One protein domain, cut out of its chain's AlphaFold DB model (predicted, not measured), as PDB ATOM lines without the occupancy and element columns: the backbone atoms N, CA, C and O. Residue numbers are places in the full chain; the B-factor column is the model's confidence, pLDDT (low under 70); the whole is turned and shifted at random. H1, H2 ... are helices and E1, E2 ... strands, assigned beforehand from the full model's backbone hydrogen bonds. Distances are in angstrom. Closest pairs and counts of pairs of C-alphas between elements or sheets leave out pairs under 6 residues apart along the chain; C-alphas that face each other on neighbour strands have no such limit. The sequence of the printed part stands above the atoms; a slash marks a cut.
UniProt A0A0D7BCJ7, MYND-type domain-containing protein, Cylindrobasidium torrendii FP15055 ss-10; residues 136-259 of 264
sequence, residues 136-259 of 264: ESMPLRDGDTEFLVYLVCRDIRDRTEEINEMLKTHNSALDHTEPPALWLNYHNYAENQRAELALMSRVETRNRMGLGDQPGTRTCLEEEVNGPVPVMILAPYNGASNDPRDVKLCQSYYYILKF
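AT A GLANCE: This is residues 136 to 259 of the 264 residues of the protein "MYND-type domain-containing protein" of Cylindrobasidium torrendii FP15055 ss-10 (UniProt A0A0D7BCJ7). A strongly twisted sheet of four strands makes the middle, with helices over both of its faces. H1 runs over E1 and E3 on one face and makes a corner with H2, which runs over edge strand E2, while short H4 is on the opposite face from H1, and residues 242 to 248 of the E3-E4 hairpin's loop stick out. The printed part has 124 residues with four named helices and four named strands, in the order H1 H2 E1 H3 E2 H4 E3 E4. The sheet is mixed, in the order E2 E1 E3 E4, and the class is mixed, helices and strands. The whole is compact, with a radius of gyration of the C-alphas of 15.7 A and spans of 49 by 38 by 22 A.

IN THESE COORDINATES: Begin with the sheet at E1, residues 181 to 185, and find C-alpha 181 at (-90.172, 142.457, 82.533). E2 is residues 196 to 200; E3, residues 230 to 235, is 16.2 A long; E4, residues 253 to 258, runs 16.8 A to C-alpha 258 at (-98.501, 142.547, 88.166). Find C-alpha 142 at (-96.435, 138.274, 106.452); from there H1, residues 142 to 158, runs 24.1 A. H2, residues 160 to 173, is 20.1 A long. H3 is residues 189 to 192, and H4 is residues 202 to 209.

HOW THE PARTS SIT: Look first at inner strands E1 and E3, which are parallel, with N 184 and O 232 2.8 A apart, within hydrogen-bond range. E2 is antiparallel to E1, with N 183 and O 198 at 2.8 A. E3 and E4 form an antiparallel hairpin, with N 233 and O 255 at 2.8 A. H1 is on the sheet at a height of 9.9 A; its closest C-alphas to E1 are those of Val 152 and Leu 184, 7.6 A apart. H2 is over E2, where the closest C-alphas, of Met 166 and Leu 199, are 7.2 A apart. H1 and H2 are close but not clearly touching, with the closest C-alphas, of Ile 156 and Ile 163, 7.6 A apart; at 70.0 degrees they are only just about perpendicular. H4 is on the opposite face from H1, at a height of 8.6 A; its closest C-alphas to E1 are those of Arg 202 and Ala 181, 6.4 A apart. H3 is not on the sheet; tight links join it to E1 and E2. In H1, H2 and H4 every O i to N i+4 pair is within hydrogen-bond range; H3 is too short for such a pair.

THE WHOLE: The two C-alphas farthest apart, of Ser 172 and Asn 242, are 49.2 A apart. The printed part has no cut. Look for the long links from H4 to E3, 20 residues, and from E3 to E4, 17 residues. The mean pLDDT of the printed part is 73.2, and it is under 70 in residues 136 to 140, 174 to 177, 211 to 228 and 237 to 259.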
ATOM      1  N   GLU A 136     -91.162 123.982  98.241       45.06
ATOM      2  CA  GLU A 136     -91.974 123.942  99.475       45.06
ATOM      3  C   GLU A 136     -91.273 124.567 100.708       45.06
ATOM      4  O   GLU A 136     -91.573 124.267 101.865       45.06
ATOM      5  N   SER A 137     -90.280 125.420 100.475       48.56
ATOM      6  CA  SER A 137     -89.520 126.153 101.468       48.56
ATOM      7  C   SER A 137     -90.390 127.222 102.127       48.56
ATOM      8  O   SER A 137     -91.005 128.043 101.452       48.56
ATOM      9  N   MET A 138     -90.424 127.158 103.461       51.84
ATOM     10  CA  MET A 138     -91.154 127.998 104.416       51.84
ATOM     11  C   MET A 138     -91.740 129.320 103.884       51.84
ATOM     12  O   MET A 138     -90.987 130.160 103.385       51.84
ATOM     13  N   PRO A 139     -93.038 129.587 104.129       59.44
ATOM     14  CA  PRO A 139     -93.621 130.882 103.809       59.44
ATOM     15  C   PRO A 139     -92.881 131.987 104.572       59.44
ATOM     16  O   PRO A 139     -92.668 131.889 105.787       59.44
ATOM     17  N   LEU A 140     -92.478 133.043 103.858       65.69
ATOM     18  CA  LEU A 140     -91.975 134.259 104.496       65.69
ATOM     19  C   LEU A 140     -93.015 134.779 105.494       65.69
ATOM     20  O   LEU A 140     -94.219 134.586 105.339       65.69
ATOM     21  N   ARG A 141     -92.548 135.461 106.541       70.44
ATOM     22  CA  ARG A 141     -93.452 136.083 107.512       70.44
ATOM     23  C   ARG A 141     -94.244 137.186 106.815       70.44
ATOM     24  O   ARG A 141     -93.630 138.030 106.171       70.44
ATOM     25  N   ASP A 142     -95.551 137.264 107.060       70.56
ATOM     26  CA  ASP A 142     -96.435 138.274 106.452       70.56
ATOM     27  C   ASP A 142     -95.854 139.694 106.514       70.56
ATOM     28  O   ASP A 142     -95.794 140.401 105.515       70.56
ATOM     29  N   GLY A 143     -95.326 140.095 107.676       76.69
ATOM     30  CA  GLY A 143     -94.742 141.426 107.856       76.69
ATOM     31  C   GLY A 143     -93.463 141.690 107.049       76.69
ATOM     32  O   GLY A 143     -93.127 142.852 106.833       76.69
ATOM     33  N   ASP A 144     -92.746 140.647 106.626       83.31
ATOM     34  CA  ASP A 144     -91.569 140.771 105.766       83.31
ATOM     35  C   ASP A 144     -91.984 140.979 104.306       83.31
ATOM     36  O   ASP A 144     -91.498 141.909 103.659       83.31
ATOM     37  N   THR A 145     -92.940 140.182 103.825       79.62
ATOM     38  CA  THR A 145     -93.524 140.333 102.488       79.62
ATOM     39  C   THR A 145     -94.240 141.676 102.343       79.62
ATOM     40  O   THR A 145     -94.019 142.376 101.361       79.62
ATOM     41  N   GLU A 146     -95.031 142.091 103.338       77.88
ATOM     42  CA  GLU A 146     -95.717 143.391 103.347       77.88
ATOM     43  C   GLU A 146     -94.734 144.561 103.216       77.88
ATOM     44  O   GLU A 146     -94.964 145.488 102.440       77.88
ATOM     45  N   PHE A 147     -93.616 144.518 103.948       86.06
ATOM     46  CA  PHE A 147     -92.613 145.575 103.869       86.06
ATOM     47  C   PHE A 147     -91.901 145.595 102.515       86.06
ATOM     48  O   PHE A 147     -91.682 146.673 101.968       86.06
ATOM     49  N   LEU A 148     -91.577 144.428 101.946       87.25
ATOM     50  CA  LEU A 148     -90.970 144.357 100.616       87.25
ATOM     51  C   LEU A 148     -91.923 144.885  99.534       87.25
ATOM     52  O   LEU A 148     -91.510 145.682  98.696       87.25
ATOM     53  N   VAL A 149     -93.205 144.511  99.582       81.19
ATOM     54  CA  VAL A 149     -94.230 145.039  98.666       81.19
ATOM     55  C   VAL A 149     -94.359 146.556  98.809       81.19
ATOM     56  O   VAL A 149     -94.470 147.251  97.799       81.19
ATOM     57  N   TYR A 150     -94.287 147.088 100.032       84.56
ATOM     58  CA  TYR A 150     -94.247 148.533 100.259       84.56
ATOM     59  C   TYR A 150     -93.047 149.194  99.570       84.56
ATOM     60  O   TYR A 150     -93.244 150.184  98.863       84.56
ATOM     61  N   LEU A 151     -91.836 148.647  99.737       89.56
ATOM     62  CA  LEU A 151     -90.632 149.179  99.092       89.56
ATOM     63  C   LEU A 151     -90.779 149.192  97.568       89.56
ATOM     64  O   LEU A 151     -90.518 150.212  96.939       89.56
ATOM     65  N   VAL A 152     -91.291 148.105  96.992       87.69
ATOM     66  CA  VAL A 152     -91.523 147.977  95.546       87.69
ATOM     67  C   VAL A 152     -92.538 148.999  95.052       87.69
ATOM     68  O   VAL A 152     -92.282 149.712  94.085       87.69
ATOM     69  N   CYS A 153     -93.684 149.117  95.727       81.62
ATOM     70  CA  CYS A 153     -94.712 150.092  95.363       81.62
ATOM     71  C   CYS A 153     -94.189 151.530  95.428       81.62
ATOM     72  O   CYS A 153     -94.546 152.353  94.582       81.62
ATOM     73  N   ARG A 154     -93.383 151.843  96.448       86.12
ATOM     74  CA  ARG A 154     -92.753 153.153  96.604       86.12
ATOM     75  C   ARG A 154     -91.760 153.401  95.474       86.12
ATOM     76  O   ARG A 154     -91.889 154.406  94.793       86.12
ATOM     77  N   ASP A 155     -90.838 152.476  95.226       89.94
ATOM     78  CA  ASP A 155     -89.783 152.663  94.227       89.94
ATOM     79  C   ASP A 155     -90.348 152.769  92.805       89.94
ATOM     80  O   ASP A 155     -89.868 153.582  92.023       89.94
ATOM     81  N   ILE A 156     -91.403 152.016  92.476       85.00
ATOM     82  CA  ILE A 156     -92.119 152.166  91.199       85.00
ATOM     83  C   ILE A 156     -92.746 153.554  91.090       85.00
ATOM     84  O   ILE A 156     -92.634 154.204  90.053       85.00
ATOM     85  N   ARG A 157     -93.410 154.021  92.153       82.19
ATOM     86  CA  ARG A 157     -94.042 155.344  92.172       82.19
ATOM     87  C   ARG A 157     -93.008 156.454  92.019       82.19
ATOM     88  O   ARG A 157     -93.173 157.327  91.175       82.19
ATOM     89  N   ASP A 158     -91.938 156.394  92.800       85.44
ATOM     90  CA  ASP A 158     -90.895 157.418  92.829       85.44
ATOM     91  C   ASP A 158     -90.086 157.444  91.521       85.44
ATOM     92  O   ASP A 158     -89.497 158.465  91.178       85.44
ATOM     93  N   ARG A 159     -90.082 156.335  90.769       91.62
ATOM     94  CA  ARG A 159     -89.336 156.177  89.509       91.62
ATOM     95  C   ARG A 159     -90.241 155.967  88.299       91.62
ATOM     96  O   ARG A 159     -89.797 155.433  87.288       91.62
ATOM     97  N   THR A 160     -91.507 156.379  88.378       86.19
ATOM     98  CA  THR A 160     -92.483 156.141  87.300       86.19
ATOM     99  C   THR A 160     -92.034 156.763  85.974       86.19
ATOM    100  O   THR A 160     -92.176 156.136  84.929       86.19
ATOM    101  N   GLU A 161     -91.446 157.962  85.997       88.25
ATOM    102  CA  GLU A 161     -90.941 158.628  84.786       88.25
ATOM    103  C   GLU A 161     -89.770 157.865  84.149       88.25
ATOM    104  O   GLU A 161     -89.819 157.575  82.954       88.25
ATOM    105  N   GLU A 162     -88.780 157.461  84.955       94.00
ATOM    106  CA  GLU A 162     -87.632 156.646  84.524       94.00
ATOM    107  C   GLU A 162     -88.102 155.317  83.913       94.00
ATOM    108  O   GLU A 162     -87.685 154.949  82.818       94.00
ATOM    109  N   ILE A 163     -89.030 154.621  84.580       91.25
ATOM    110  CA  ILE A 163     -89.600 153.355  84.096       91.25
ATOM    111  C   ILE A 163     -90.301 153.558  82.747       91.25
ATOM    112  O   ILE A 163     -90.083 152.782  81.817       91.25
ATOM    113  N   ASN A 164     -91.109 154.611  82.611       88.19
ATOM    114  CA  ASN A 164     -91.816 154.906  81.367       88.19
ATOM    115  C   ASN A 164     -90.853 155.236  80.219       88.19
ATOM    116  O   ASN A 164     -91.101 154.842  79.080       88.19
ATOM    117  N   GLU A 165     -89.755 155.944  80.488       92.75
ATOM    118  CA  GLU A 165     -88.716 156.225  79.492       92.75
ATOM    119  C   GLU A 165     -87.982 154.950  79.057       92.75
ATOM    120  O   GLU A 165     -87.802 154.717  77.856       92.75
ATOM    121  N   MET A 166     -87.629 154.083  80.013       92.56
ATOM    122  CA  MET A 166     -87.034 152.779  79.726       92.56
ATOM    123  C   MET A 166     -87.962 151.933  78.841       92.56
ATOM    124  O   MET A 166     -87.506 151.359  77.852       92.56
ATOM    125  N   LEU A 167     -89.265 151.890  79.156       89.00
ATOM    126  CA  LEU A 167     -90.264 151.137  78.389       89.00
ATOM    127  C   LEU A 167     -90.420 151.688  76.965       89.00
ATOM    128  O   LEU A 167     -90.366 150.925  76.003       89.00
ATOM    129  N   LYS A 168     -90.524 153.014  76.804       89.19
ATOM    130  CA  LYS A 168     -90.589 153.662  75.481       89.19
ATOM    131  C   LYS A 168     -89.355 153.369  74.631       89.19
ATOM    132  O   LYS A 168     -89.484 153.069  73.443       89.19
ATOM    133  N   THR A 169     -88.171 153.442  75.238       89.62
ATOM    134  CA  THR A 169     -86.899 153.150  74.563       89.62
ATOM    135  C   THR A 169     -86.843 151.692  74.116       89.62
ATOM    136  O   THR A 169     -86.474 151.418  72.977       89.62
ATOM    137  N   HIS A 170     -87.273 150.763  74.975       85.38
ATOM    138  CA  HIS A 170     -87.336 149.340  74.646       85.38
ATOM    139  C   HIS A 170     -88.284 149.066  73.469       85.38
ATOM    140  O   HIS A 170     -87.887 148.403  72.514       85.38
ATOM    141  N   ASN A 171     -89.487 149.648  73.488       81.88
ATOM    142  CA  ASN A 171     -90.485 149.479  72.425       81.88
ATOM    143  C   ASN A 171     -90.051 150.095  71.088       81.88
ATOM    144  O   ASN A 171     -90.448 149.619  70.031       81.88
ATOM    145  N   SER A 172     -89.250 151.162  71.119       80.88
ATOM    146  CA  SER A 172     -88.766 151.820  69.897       80.88
ATOM    147  C   SER A 172     -87.598 151.069  69.247       80.88
ATOM    148  O   SER A 172     -87.374 151.205  68.047       80.88
ATOM    149  N   ALA A 173     -86.827 150.314  70.035       75.94
ATOM    150  CA  ALA A 173     -85.611 149.644  69.582       75.94
ATOM    151  C   ALA A 173     -85.846 148.223  69.041       75.94
ATOM    152  O   ALA A 173     -84.958 147.675  68.388       75.94
ATOM    153  N   LEU A 174     -86.993 147.604  69.335       65.69
ATOM    154  CA  LEU A 174     -87.213 146.176  69.122       65.69
ATOM    155  C   LEU A 174     -88.587 145.906  68.499       65.69
ATOM    156  O   LEU A 174     -89.611 146.274  69.064       65.69
ATOM    157  N   ASP A 175     -88.605 145.176  67.380       63.59
ATOM    158  CA  ASP A 175     -89.811 144.595  66.760       63.59
ATOM    159  C   ASP A 175     -90.247 143.325  67.528       63.59
ATOM    160  O   ASP A 175     -90.421 142.238  66.974       63.59
ATOM    161  N   HIS A 176     -90.262 143.409  68.860       62.22
ATOM    162  CA  HIS A 176     -90.583 142.285  69.729       62.22
ATOM    163  C   HIS A 176     -92.078 142.253  70.029       62.22
ATOM    164  O   HIS A 176     -92.672 143.231  70.469       62.22
ATOM    165  N   THR A 177     -92.670 141.078  69.841       69.94
ATOM    166  CA  THR A 177     -94.082 140.795  70.118       69.94
ATOM    167  C   THR A 177     -94.395 140.634  71.607       69.94
ATOM    168  O   THR A 177     -95.566 140.533  71.964       69.94
ATOM    169  N   GLU A 178     -93.385 140.592  72.484       76.75
ATOM    170  CA  GLU A 178     -93.568 140.339  73.915       76.75
ATOM    171  C   GLU A 178     -93.122 141.533  74.773       76.75
ATOM    172  O   GLU A 178     -92.000 142.016  74.602       76.75
ATOM    173  N   PRO A 179     -93.941 141.976  75.749       77.81
ATOM    174  CA  PRO A 179     -93.560 143.056  76.650       77.81
ATOM    175  C   PRO A 179     -92.408 142.626  77.581       77.81
ATOM    176  O   PRO A 179     -92.386 141.467  78.035       77.81
ATOM    177  N   PRO A 180     -91.470 143.541  77.906       88.31
ATOM    178  CA  PRO A 180     -90.362 143.255  78.812       88.31
ATOM    179  C   PRO A 180     -90.857 143.018  80.243       88.31
ATOM    180  O   PRO A 180     -91.993 143.331  80.593       88.31
ATOM    181  N   ALA A 181     -89.978 142.492  81.091       86.75
ATOM    182  CA  ALA A 181     -90.172 142.457  82.533       86.75
ATOM    183  C   ALA A 181     -89.376 143.582  83.203       86.75
ATOM    184  O   ALA A 181     -88.211 143.819  82.874       86.75
ATOM    185  N   LEU A 182     -89.994 144.250  84.176       89.69
ATOM    186  CA  LEU A 182     -89.313 145.215  85.031       89.69
ATOM    187  C   LEU A 182     -88.620 144.473  86.168       89.69
ATOM    188  O   LEU A 182     -89.277 143.779  86.935       89.69
ATOM    189  N   TRP A 183     -87.312 144.624  86.312       89.81
ATOM    190  CA  TRP A 183     -86.524 143.941  87.329       89.81
ATOM    191  C   TRP A 183     -86.078 144.920  88.415       89.81
ATOM    192  O   TRP A 183     -85.361 145.875  88.130       89.81
ATOM    193  N   LEU A 184     -86.504 144.675  89.656       91.75
ATOM    194  CA  LEU A 184     -86.148 145.435  90.853       91.75
ATOM    195  C   LEU A 184     -85.320 144.562  91.797       91.75
ATOM    196  O   LEU A 184     -85.834 143.611  92.387       91.75
ATOM    197  N   ASN A 185     -84.042 144.887  91.969       90.25
ATOM    198  CA  ASN A 185     -83.118 144.136  92.810       90.25
ATOM    199  C   ASN A 185     -82.811 144.870  94.127       90.25
ATOM    200  O   ASN A 185     -82.197 145.936  94.151       90.25
ATOM    201  N   TYR A 186     -83.221 144.244  95.231       92.38
ATOM    202  CA  TYR A 186     -83.073 144.710  96.609       92.38
ATOM    203  C   TYR A 186     -81.875 144.095  97.345       92.38
ATOM    204  O   TYR A 186     -81.714 144.336  98.540       92.38
ATOM    205  N   HIS A 187     -81.017 143.316  96.678       87.25
ATOM    206  CA  HIS A 187     -79.866 142.668  97.319       87.25
ATOM    207  C   HIS A 187     -78.959 143.670  98.047       87.25
ATOM    208  O   HIS A 187     -78.594 143.463  99.200       87.25
ATOM    209  N   ASN A 188     -78.682 144.808  97.410       88.94
ATOM    210  CA  ASN A 188     -77.841 145.869  97.971       88.94
ATOM    211  C   ASN A 188     -78.656 146.982  98.648       88.94
ATOM    212  O   ASN A 188     -78.114 148.022  99.022       88.94
ATOM    213  N   TYR A 189     -79.968 146.789  98.817       93.81
ATOM    214  CA  TYR A 189     -80.862 147.843  99.289       93.81
ATOM    215  C   TYR A 189     -80.526 148.291 100.712       93.81
ATOM    216  O   TYR A 189     -80.548 149.480 101.009       93.81
ATOM    217  N   ALA A 190     -80.160 147.364 101.596       92.25
ATOM    218  CA  ALA A 190     -79.789 147.716 102.964       92.25
ATOM    219  C   ALA A 190     -78.568 148.644 103.043       92.25
ATOM    220  O   ALA A 190     -78.473 149.453 103.965       92.25
ATOM    221  N   GLU A 191     -77.666 148.547 102.068       88.88
ATOM    222  CA  GLU A 191     -76.462 149.373 101.984       88.88
ATOM    223  C   GLU A 191     -76.745 150.705 101.296       88.88
ATOM    224  O   GLU A 191     -76.332 151.753 101.787       88.88
ATOM    225  N   ASN A 192     -77.483 150.664 100.187       91.75
ATOM    226  CA  ASN A 192     -77.606 151.797  99.272       91.75
ATOM    227  C   ASN A 192     -78.935 152.554  99.396       91.75
ATOM    228  O   ASN A 192     -79.089 153.607  98.785       91.75
ATOM    229  N   GLN A 193     -79.905 152.011 100.138       91.69
ATOM    230  CA  GLN A 193     -81.279 152.521 100.270       91.69
ATOM    231  C   GLN A 193     -81.976 152.750  98.915       91.69
ATOM    232  O   GLN A 193     -82.860 153.593  98.781       91.69
ATOM    233  N   ARG A 194     -81.560 152.007  97.882       92.75
ATOM    234  CA  ARG A 194     -82.084 152.102  96.518       92.75
ATOM    235  C   ARG A 194     -82.055 150.732  95.857       92.75
ATOM    236  O   ARG A 194     -81.033 150.048  95.909       92.75
ATOM    237  N   ALA A 195     -83.165 150.348  95.232       94.19
ATOM    238  CA  ALA A 195     -83.224 149.148  94.409       94.19
ATOM    239  C   ALA A 195     -82.566 149.393  93.046       94.19
ATOM    240  O   ALA A 195     -82.771 150.437  92.412       94.19
ATOM    241  N   GLU A 196     -81.799 148.418  92.571       93.56
ATOM    242  CA  GLU A 196     -81.321 148.419  91.189       93.56
ATOM    243  C   GLU A 196     -82.512 148.124  90.270       93.56
ATOM    244  O   GLU A 196     -83.320 147.244  90.564       93.56
ATOM    245  N   LEU A 197     -82.640 148.883  89.183       94.25
ATOM    246  CA  LEU A 197     -83.732 148.760  88.218       94.25
ATOM    247  C   LEU A 197     -83.161 148.387  86.861       94.25
ATOM    248  O   LEU A 197     -82.207 149.017  86.408       94.25
ATOM    249  N   ALA A 198     -83.774 147.413  86.203       93.69
ATOM    250  CA  ALA A 198     -83.486 147.085  84.816       93.69
ATOM    251  C   ALA A 198     -84.768 146.680  84.082       93.69
ATOM    252  O   ALA A 198     -85.738 146.250  84.703       93.69
ATOM    253  N   LEU A 199     -84.751 146.779  82.755       92.31
ATOM    254  CA  LEU A 199     -85.689 146.054  81.905       92.31
ATOM    255  C   LEU A 199     -84.997 144.806  81.379       92.31
ATOM    256  O   LEU A 199     -83.833 144.858  80.985       92.31
ATOM    257  N   MET A 200     -85.726 143.702  81.363       87.31
ATOM    258  CA  MET A 200     -85.241 142.423  80.868       87.31
ATOM    259  C   MET A 200     -86.203 141.874  79.824       87.31
ATOM    260  O   MET A 200     -87.421 142.006  79.955       87.31
ATOM    261  N   SER A 201     -85.666 141.228  78.789       86.44
ATOM    262  CA  SER A 201     -86.507 140.456  77.870       86.44
ATOM    263  C   SER A 201     -87.074 139.230  78.589       86.44
ATOM    264  O   SER A 201     -86.473 138.720  79.537       86.44
ATOM    265  N   ARG A 202     -88.204 138.689  78.118       80.81
ATOM    266  CA  ARG A 202     -88.778 137.465  78.705       80.81
ATOM    267  C   ARG A 202     -87.829 136.272  78.649       80.81
ATOM    268  O   ARG A 202     -87.816 135.463  79.574       80.81
ATOM    269  N   VAL A 203     -87.025 136.179  77.591       82.75
ATOM    270  CA  VAL A 203     -85.995 135.143  77.437       82.75
ATOM    271  C   VAL A 203     -84.921 135.297  78.511       82.75
ATOM    272  O   VAL A 203     -84.585 134.330  79.193       82.75
ATOM    273  N   GLU A 204     -84.412 136.514  78.718       83.44
ATOM    274  CA  GLU A 204     -83.414 136.773  79.757       83.44
ATOM    275  C   GLU A 204     -83.979 136.492  81.155       83.44
ATOM    276  O   GLU A 204     -83.330 135.849  81.981       83.44
ATOM    277  N   THR A 205     -85.222 136.909  81.400       81.12
ATOM    278  CA  THR A 205     -85.964 136.618  82.625       81.12
ATOM    279  C   THR A 205     -86.072 135.113  82.893       81.12
ATOM    280  O   THR A 205     -85.760 134.676  84.003       81.12
ATOM    281  N   ARG A 206     -86.483 134.308  81.901       77.88
ATOM    282  CA  ARG A 206     -86.593 132.844  82.031       77.88
ATOM    283  C   ARG A 206     -85.246 132.213  82.370       77.88
ATOM    284  O   ARG A 206     -85.147 131.474  83.351       77.88
ATOM    285  N   ASN A 207     -84.201 132.603  81.637       80.19
ATOM    286  CA  ASN A 207     -82.837 132.131  81.862       80.19
ATOM    287  C   ASN A 207     -82.357 132.427  83.288       80.19
ATOM    288  O   ASN A 207     -81.795 131.551  83.943       80.19
ATOM    289  N   ARG A 208     -82.609 133.639  83.804       76.38
ATOM    290  CA  ARG A 208     -82.196 134.008  85.167       76.38
ATOM    291  C   ARG A 208     -82.987 133.309  86.262       76.38
ATOM    292  O   ARG A 208     -82.428 133.078  87.329       76.38
ATOM    293  N   MET A 209     -84.254 132.983  86.023       70.50
ATOM    294  CA  MET A 209     -85.049 132.209  86.978       70.50
ATOM    295  C   MET A 209     -84.741 130.710  86.940       70.50
ATOM    296  O   MET A 209     -85.281 129.963  87.750       70.50
ATOM    297  N   GLY A 210     -83.912 130.245  85.998       74.00
ATOM    298  CA  GLY A 210     -83.728 128.813  85.773       74.00
ATOM    299  C   GLY A 210     -85.022 128.119  85.333       74.00
ATOM    300  O   GLY A 210     -85.141 126.902  85.469       74.00
ATOM    301  N   LEU A 211     -85.989 128.883  84.809       69.75
ATOM    302  CA  LEU A 211     -87.185 128.344  84.177       69.75
ATOM    303  C   LEU A 211     -86.763 127.840  82.801       69.75
ATOM    304  O   LEU A 211     -86.783 128.586  81.825       69.75
ATOM    305  N   GLY A 212     -86.295 126.593  82.744       64.56
ATOM    306  CA  GLY A 212     -86.059 125.928  81.468       64.56
ATOM    307  C   GLY A 212     -87.349 125.889  80.645       64.56
ATOM    308  O   GLY A 212     -88.440 125.849  81.216       64.56
ATOM    309  N   ASP A 213     -87.224 125.875  79.317       60.62
ATOM    310  CA  ASP A 213     -88.345 125.725  78.380       60.62
ATOM    311  C   ASP A 213     -88.940 124.305  78.485       60.62
ATOM    312  O   ASP A 213     -88.797 123.478  77.585       60.62
ATOM    313  N   GLN A 214     -89.569 123.968  79.612       61.16
ATOM    314  CA  GLN A 214     -90.328 122.733  79.741       61.16
ATOM    315  C   GLN A 214     -91.639 122.897  78.963       61.16
ATOM    316  O   GLN A 214     -92.483 123.709  79.371       61.16
ATOM    317  N   PRO A 215     -91.841 122.153  77.855       53.03
ATOM    318  CA  PRO A 215     -93.013 122.315  77.005       53.03
ATOM    319  C   PRO A 215     -94.306 122.144  77.811       53.03
ATOM    320  O   PRO A 215     -94.497 121.127  78.473       53.03
ATOM    321  N   GLY A 216     -95.197 123.138  77.747       55.81
ATOM    322  CA  GLY A 216     -96.501 123.114  78.422       55.81
ATOM    323  C   GLY A 216     -96.545 123.763  79.809       55.81
ATOM    324  O   GLY A 216     -97.631 123.874  80.380       55.81
ATOM    325  N   THR A 217     -95.417 124.243  80.340       53.91
ATOM    326  CA  THR A 217     -95.391 124.949  81.630       53.91
ATOM    327  C   THR A 217     -95.704 126.424  81.412       53.91
ATOM    328  O   THR A 217     -94.819 127.195  81.058       53.91
ATOM    329  N   ARG A 218     -96.964 126.829  81.614       52.91
ATOM    330  CA  ARG A 218     -97.323 128.253  81.588       52.91
ATOM    331  C   ARG A 218     -96.712 128.966  82.785       52.91
ATOM    332  O   ARG A 218     -97.058 128.668  83.927       52.91
ATOM    333  N   THR A 219     -95.821 129.914  82.529       62.72
ATOM    334  CA  THR A 219     -95.264 130.778  83.578       62.72
ATOM    335  C   THR A 219     -96.186 131.972  83.843       62.72
ATOM    336  O   THR A 219     -96.927 132.400  82.960       62.72
ATOM    337  N   CYS A 220     -96.125 132.585  85.032       58.31
ATOM    338  CA  CYS A 220     -96.903 133.801  85.344       58.31
ATOM    339  C   CYS A 220     -96.598 134.986  84.403       58.31
ATOM    340  O   CYS A 220     -97.335 135.974  84.388       58.31
ATOM    341  N   LEU A 221     -95.506 134.895  83.636       62.06
ATOM    342  CA  LEU A 221     -95.142 135.839  82.587       62.06
ATOM    343  C   LEU A 221     -96.021 135.656  81.345       62.06
ATOM    344  O   LEU A 221     -96.362 136.632  80.694       62.06
ATOM    345  N   GLU A 222     -96.435 134.434  81.020       60.72
ATOM    346  CA  GLU A 222     -97.134 134.089  79.774       60.72
ATOM    347  C   GLU A 222     -98.626 134.431  79.762       60.72
ATOM    348  O   GLU A 222     -99.268 134.307  78.722       60.72
ATOM    349  N   GLU A 223     -99.196 134.865  80.887       60.91
ATOM    350  CA  GLU A 223    -100.653 134.900  81.035       60.91
ATOM    351  C   GLU A 223    -101.396 135.988  80.252       60.91
ATOM    352  O   GLU A 223    -102.598 135.843  80.122       60.91
ATOM    353  N   GLU A 224    -100.760 137.004  79.659       58.16
ATOM    354  CA  GLU A 224    -101.461 137.965  78.785       58.16
ATOM    355  C   GLU A 224    -100.463 138.778  77.935       58.16
ATOM    356  O   GLU A 224     -99.590 139.455  78.474       58.16
ATOM    357  N   VAL A 225    -100.591 138.733  76.601       59.19
ATOM    358  CA  VAL A 225     -99.756 139.517  75.654       59.19
ATOM    359  C   VAL A 225    -100.061 141.021  75.740       59.19
ATOM    360  O   VAL A 225     -99.178 141.840  75.521       59.19
ATOM    361  N   ASN A 226    -101.282 141.376  76.154       63.97
ATOM    362  CA  ASN A 226    -101.742 142.757  76.355       63.97
ATOM    363  C   ASN A 226    -101.893 143.118  77.847       63.97
ATOM    364  O   ASN A 226    -102.640 144.032  78.194       63.97
ATOM    365  N   GLY A 227    -101.261 142.343  78.730       64.56
ATOM    366  CA  GLY A 227    -101.362 142.511  80.177       64.56
ATOM    367  C   GLY A 227    -100.403 143.574  80.725       64.56
ATOM    368  O   GLY A 227     -99.526 144.060  80.007       64.56
ATOM    369  N   PRO A 228    -100.531 143.931  82.013       67.06
ATOM    370  CA  PRO A 228     -99.593 144.826  82.682       67.06
ATOM    371  C   PRO A 228     -98.159 144.283  82.638       67.06
ATOM    372  O   PRO A 228     -97.943 143.069  82.698       67.06
ATOM    373  N   VAL A 229     -97.178 145.191  82.602       74.75
ATOM    374  CA  VAL A 229     -95.750 144.836  82.630       74.75
ATOM    375  C   VAL A 229     -95.461 144.001  83.886       74.75
ATOM    376  O   VAL A 229     -95.709 144.476  85.002       74.75
ATOM    377  N   PRO A 230     -94.945 142.764  83.753       77.50
ATOM    378  CA  PRO A 230     -94.599 141.959  84.911       77.50
ATOM    379  C   PRO A 230     -93.416 142.596  85.645       77.50
ATOM    380  O   PRO A 230     -92.381 142.891  85.046       77.50
ATOM    381  N   VAL A 231     -93.559 142.781  86.956       77.88
ATOM    382  CA  VAL A 231     -92.499 143.281  87.829       77.88
ATOM    383  C   VAL A 231     -91.896 142.121  88.594       77.88
ATOM    384  O   VAL A 231     -92.559 141.467  89.393       77.88
ATOM    385  N   MET A 232     -90.615 141.892  88.371       80.88
ATOM    386  CA  MET A 232     -89.803 140.913  89.063       80.88
ATOM    387  C   MET A 232     -89.024 141.569  90.190       80.88
ATOM    388  O   MET A 232     -88.246 142.493  89.966       80.88
ATOM    389  N   ILE A 233     -89.176 141.045  91.395       78.50
ATOM    390  CA  ILE A 233     -88.468 141.509  92.578       78.50
ATOM    391  C   ILE A 233     -87.434 140.464  92.942       78.50
ATOM    392  O   ILE A 233     -87.772 139.298  93.138       78.50
ATOM    393  N   LEU A 234     -86.191 140.901  93.073       79.31
ATOM    394  CA  LEU A 234     -85.119 140.112  93.636       79.31
ATOM    395  C   LEU A 234     -84.816 140.611  95.047       79.31
ATOM    396  O   LEU A 234     -84.442 141.767  95.228       79.31
ATOM    397  N   ALA A 235     -84.929 139.737  96.041       75.19
ATOM    398  CA  ALA A 235     -84.497 140.017  97.404       75.19
ATOM    399  C   ALA A 235     -83.597 138.876  97.920       75.19
ATOM    400  O   ALA A 235     -83.755 137.723  97.503       75.19
ATOM    401  N   PRO A 236     -82.623 139.169  98.802       73.25
ATOM    402  CA  PRO A 236     -81.722 138.151  99.331       73.25
ATOM    403  C   PRO A 236     -82.527 137.134 100.145       73.25
ATOM    404  O   PRO A 236     -83.306 137.528 100.997       73.25
ATOM    405  N   TYR A 237     -82.392 135.832  99.907       65.44
ATOM    406  CA  TYR A 237     -83.247 134.838 100.565       65.44
ATOM    407  C   TYR A 237     -82.929 134.662 102.056       65.44
ATOM    408  O   TYR A 237     -81.848 134.218 102.420       65.44
ATOM    409  N   ASN A 238     -83.890 134.959 102.929       51.34
ATOM    410  CA  ASN A 238     -83.768 134.750 104.376       51.34
ATOM    411  C   ASN A 238     -84.571 133.524 104.844       51.34
ATOM    412  O   ASN A 238     -85.356 133.598 105.793       51.34
ATOM    413  N   GLY A 239     -84.420 132.386 104.167       46.19
ATOM    414  CA  GLY A 239     -84.976 131.136 104.672       46.19
ATOM    415  C   GLY A 239     -84.401 130.833 106.049       46.19
ATOM    416  O   GLY A 239     -83.245 130.441 106.164       46.19
ATOM    417  N   ALA A 240     -85.203 130.994 107.102       37.75
ATOM    418  CA  ALA A 240     -84.856 130.611 108.471       37.75
ATOM    419  C   ALA A 240     -84.925 129.083 108.654       37.75
ATOM    420  O   ALA A 240     -85.514 128.589 109.615       37.75
ATOM    421  N   SER A 241     -84.409 128.339 107.680       41.44
ATOM    422  CA  SER A 241     -84.403 126.887 107.675       41.44
ATOM    423  C   SER A 241     -83.455 126.363 108.740       41.44
ATOM    424  O   SER A 241     -82.318 126.817 108.866       41.44
ATOM    425  N   ASN A 242     -83.930 125.388 109.508       43.41
ATOM    426  CA  ASN A 242     -83.109 124.649 110.463       43.41
ATOM    427  C   ASN A 242     -82.264 123.559 109.767       43.41
ATOM    428  O   ASN A 242     -81.685 122.716 110.451       43.41
ATOM    429  N   ASP A 243     -82.212 123.539 108.427       44.00
ATOM    430  CA  ASP A 243     -81.456 122.561 107.649       44.00
ATOM    431  C   ASP A 243     -80.012 123.045 107.389       44.00
ATOM    432  O   ASP A 243     -79.797 124.038 106.687       44.00
ATOM    433  N   PRO A 244     -78.985 122.339 107.896       40.53
ATOM    434  CA  PRO A 244     -77.583 122.699 107.681       40.53
ATOM    435  C   PRO A 244     -77.117 122.598 106.212       40.53
ATOM    436  O   PRO A 244     -75.987 122.986 105.909       40.53
ATOM    437  N   ARG A 245     -77.950 122.110 105.282       43.19
ATOM    438  CA  ARG A 245     -77.674 122.088 103.831       43.19
ATOM    439  C   ARG A 245     -78.002 123.405 103.119       43.19
ATOM    440  O   ARG A 245     -77.484 123.628 102.023       43.19
ATOM    441  N   ASP A 246     -78.755 124.309 103.745       43.75
ATOM    442  CA  ASP A 246     -79.186 125.571 103.118       43.75
ATOM    443  C   ASP A 246     -78.082 126.634 103.015       43.75
ATOM    444  O   ASP A 246     -78.231 127.636 102.321       43.75
ATOM    445  N   VAL A 247     -76.896 126.354 103.566       42.62
ATOM    446  CA  VAL A 247     -75.664 127.132 103.330       42.62
ATOM    447  C   VAL A 247     -75.210 127.070 101.854       42.62
ATOM    448  O   VAL A 247     -74.399 127.886 101.422       42.62
ATOM    449  N   LYS A 248     -75.758 126.153 101.038       41.41
ATOM    450  CA  LYS A 248     -75.549 126.118  99.575       41.41
ATOM    451  C   LYS A 248     -76.572 126.922  98.760       41.41
ATOM    452  O   LYS A 248     -76.413 127.010  97.544       41.41
ATOM    453  N   LEU A 249     -77.582 127.528  99.386       41.88
ATOM    454  CA  LEU A 249     -78.681 128.205  98.697       41.88
ATOM    455  C   LEU A 249     -78.751 129.691  99.082       41.88
ATOM    456  O   LEU A 249     -79.744 130.174  99.611       41.88
ATOM    457  N   CYS A 250     -77.736 130.464  98.678       45.34
ATOM    458  CA  CYS A 250     -77.911 131.894  98.371       45.34
ATOM    459  C   CYS A 250     -78.720 132.069  97.070       45.34
ATOM    460  O   CYS A 250     -78.373 132.887  96.217       45.34
ATOM    461  N   GLN A 251     -79.754 131.254  96.858       50.66
ATOM    462  CA  GLN A 251     -80.644 131.442  95.728       50.66
ATOM    463  C   GLN A 251     -81.510 132.649  96.049       50.66
ATOM    464  O   GLN A 251     -82.310 132.641  96.974       50.66
ATOM    465  N   SER A 252     -81.260 133.722  95.313       51.84
ATOM    466  CA  SER A 252     -82.203 134.782  95.001       51.84
ATOM    467  C   SER A 252     -83.662 134.339  95.139       51.84
ATOM    468  O   SER A 252     -84.093 133.427  94.437       51.84
ATOM    469  N   TYR A 253     -84.421 134.982  96.027       61.22
ATOM    470  CA  TYR A 253     -85.865 134.781  96.068       61.22
ATOM    471  C   TYR A 253     -86.503 135.741  95.065       61.22
ATOM    472  O   TYR A 253     -86.199 136.940  95.084       61.22
ATOM    473  N   TYR A 254     -87.352 135.211  94.185       62.53
ATOM    474  CA  TYR A 254     -88.013 135.984  93.141       62.53
ATOM    475  C   TYR A 254     -89.496 136.129  93.462       62.53
ATOM    476  O   TYR A 254     -90.172 135.149  93.761       62.53
ATOM    477  N   TYR A 255     -90.010 137.349  93.351       65.12
ATOM    478  CA  TYR A 255     -91.444 137.614  93.354       65.12
ATOM    479  C   TYR A 255     -91.852 138.226  92.026       65.12
ATOM    480  O   TYR A 255     -91.165 139.113  91.528       65.12
ATOM    481  N   ILE A 256     -92.980 137.789  91.473       63.59
ATOM    482  CA  ILE A 256     -93.598 138.453  90.326       63.59
ATOM    483  C   ILE A 256     -94.850 139.169  90.822       63.59
ATOM    484  O   ILE A 256     -95.765 138.539  91.348       63.59
ATOM    485  N   LEU A 257     -94.884 140.487  90.652       66.31
ATOM    486  CA  LEU A 257     -96.065 141.316  90.864       66.31
ATOM    487  C   LEU A 257     -96.548 141.849  89.513       66.31
ATOM    488  O   LEU A 257     -95.748 142.224  88.658       66.31
ATOM    489  N   LYS A 258     -97.865 141.916  89.329       64.19
ATOM    490  CA  LYS A 258     -98.501 142.547  88.166       64.19
ATOM    491  C   LYS A 258     -99.075 143.893  88.605       64.19
ATOM    492  O   LYS A 258     -99.969 143.945  89.444       64.19
ATOM    493  N   PHE A 259     -98.576 144.998  88.060       62.03
ATOM    494  CA  PHE A 259     -99.082 146.325  88.423       62.03
ATOM    495  C   PHE A 259    -100.083 146.809  87.373       62.03
ATOM    496  O   PHE A 259     -99.663 147.123  86.263       62.03
TER     497      PHE A 259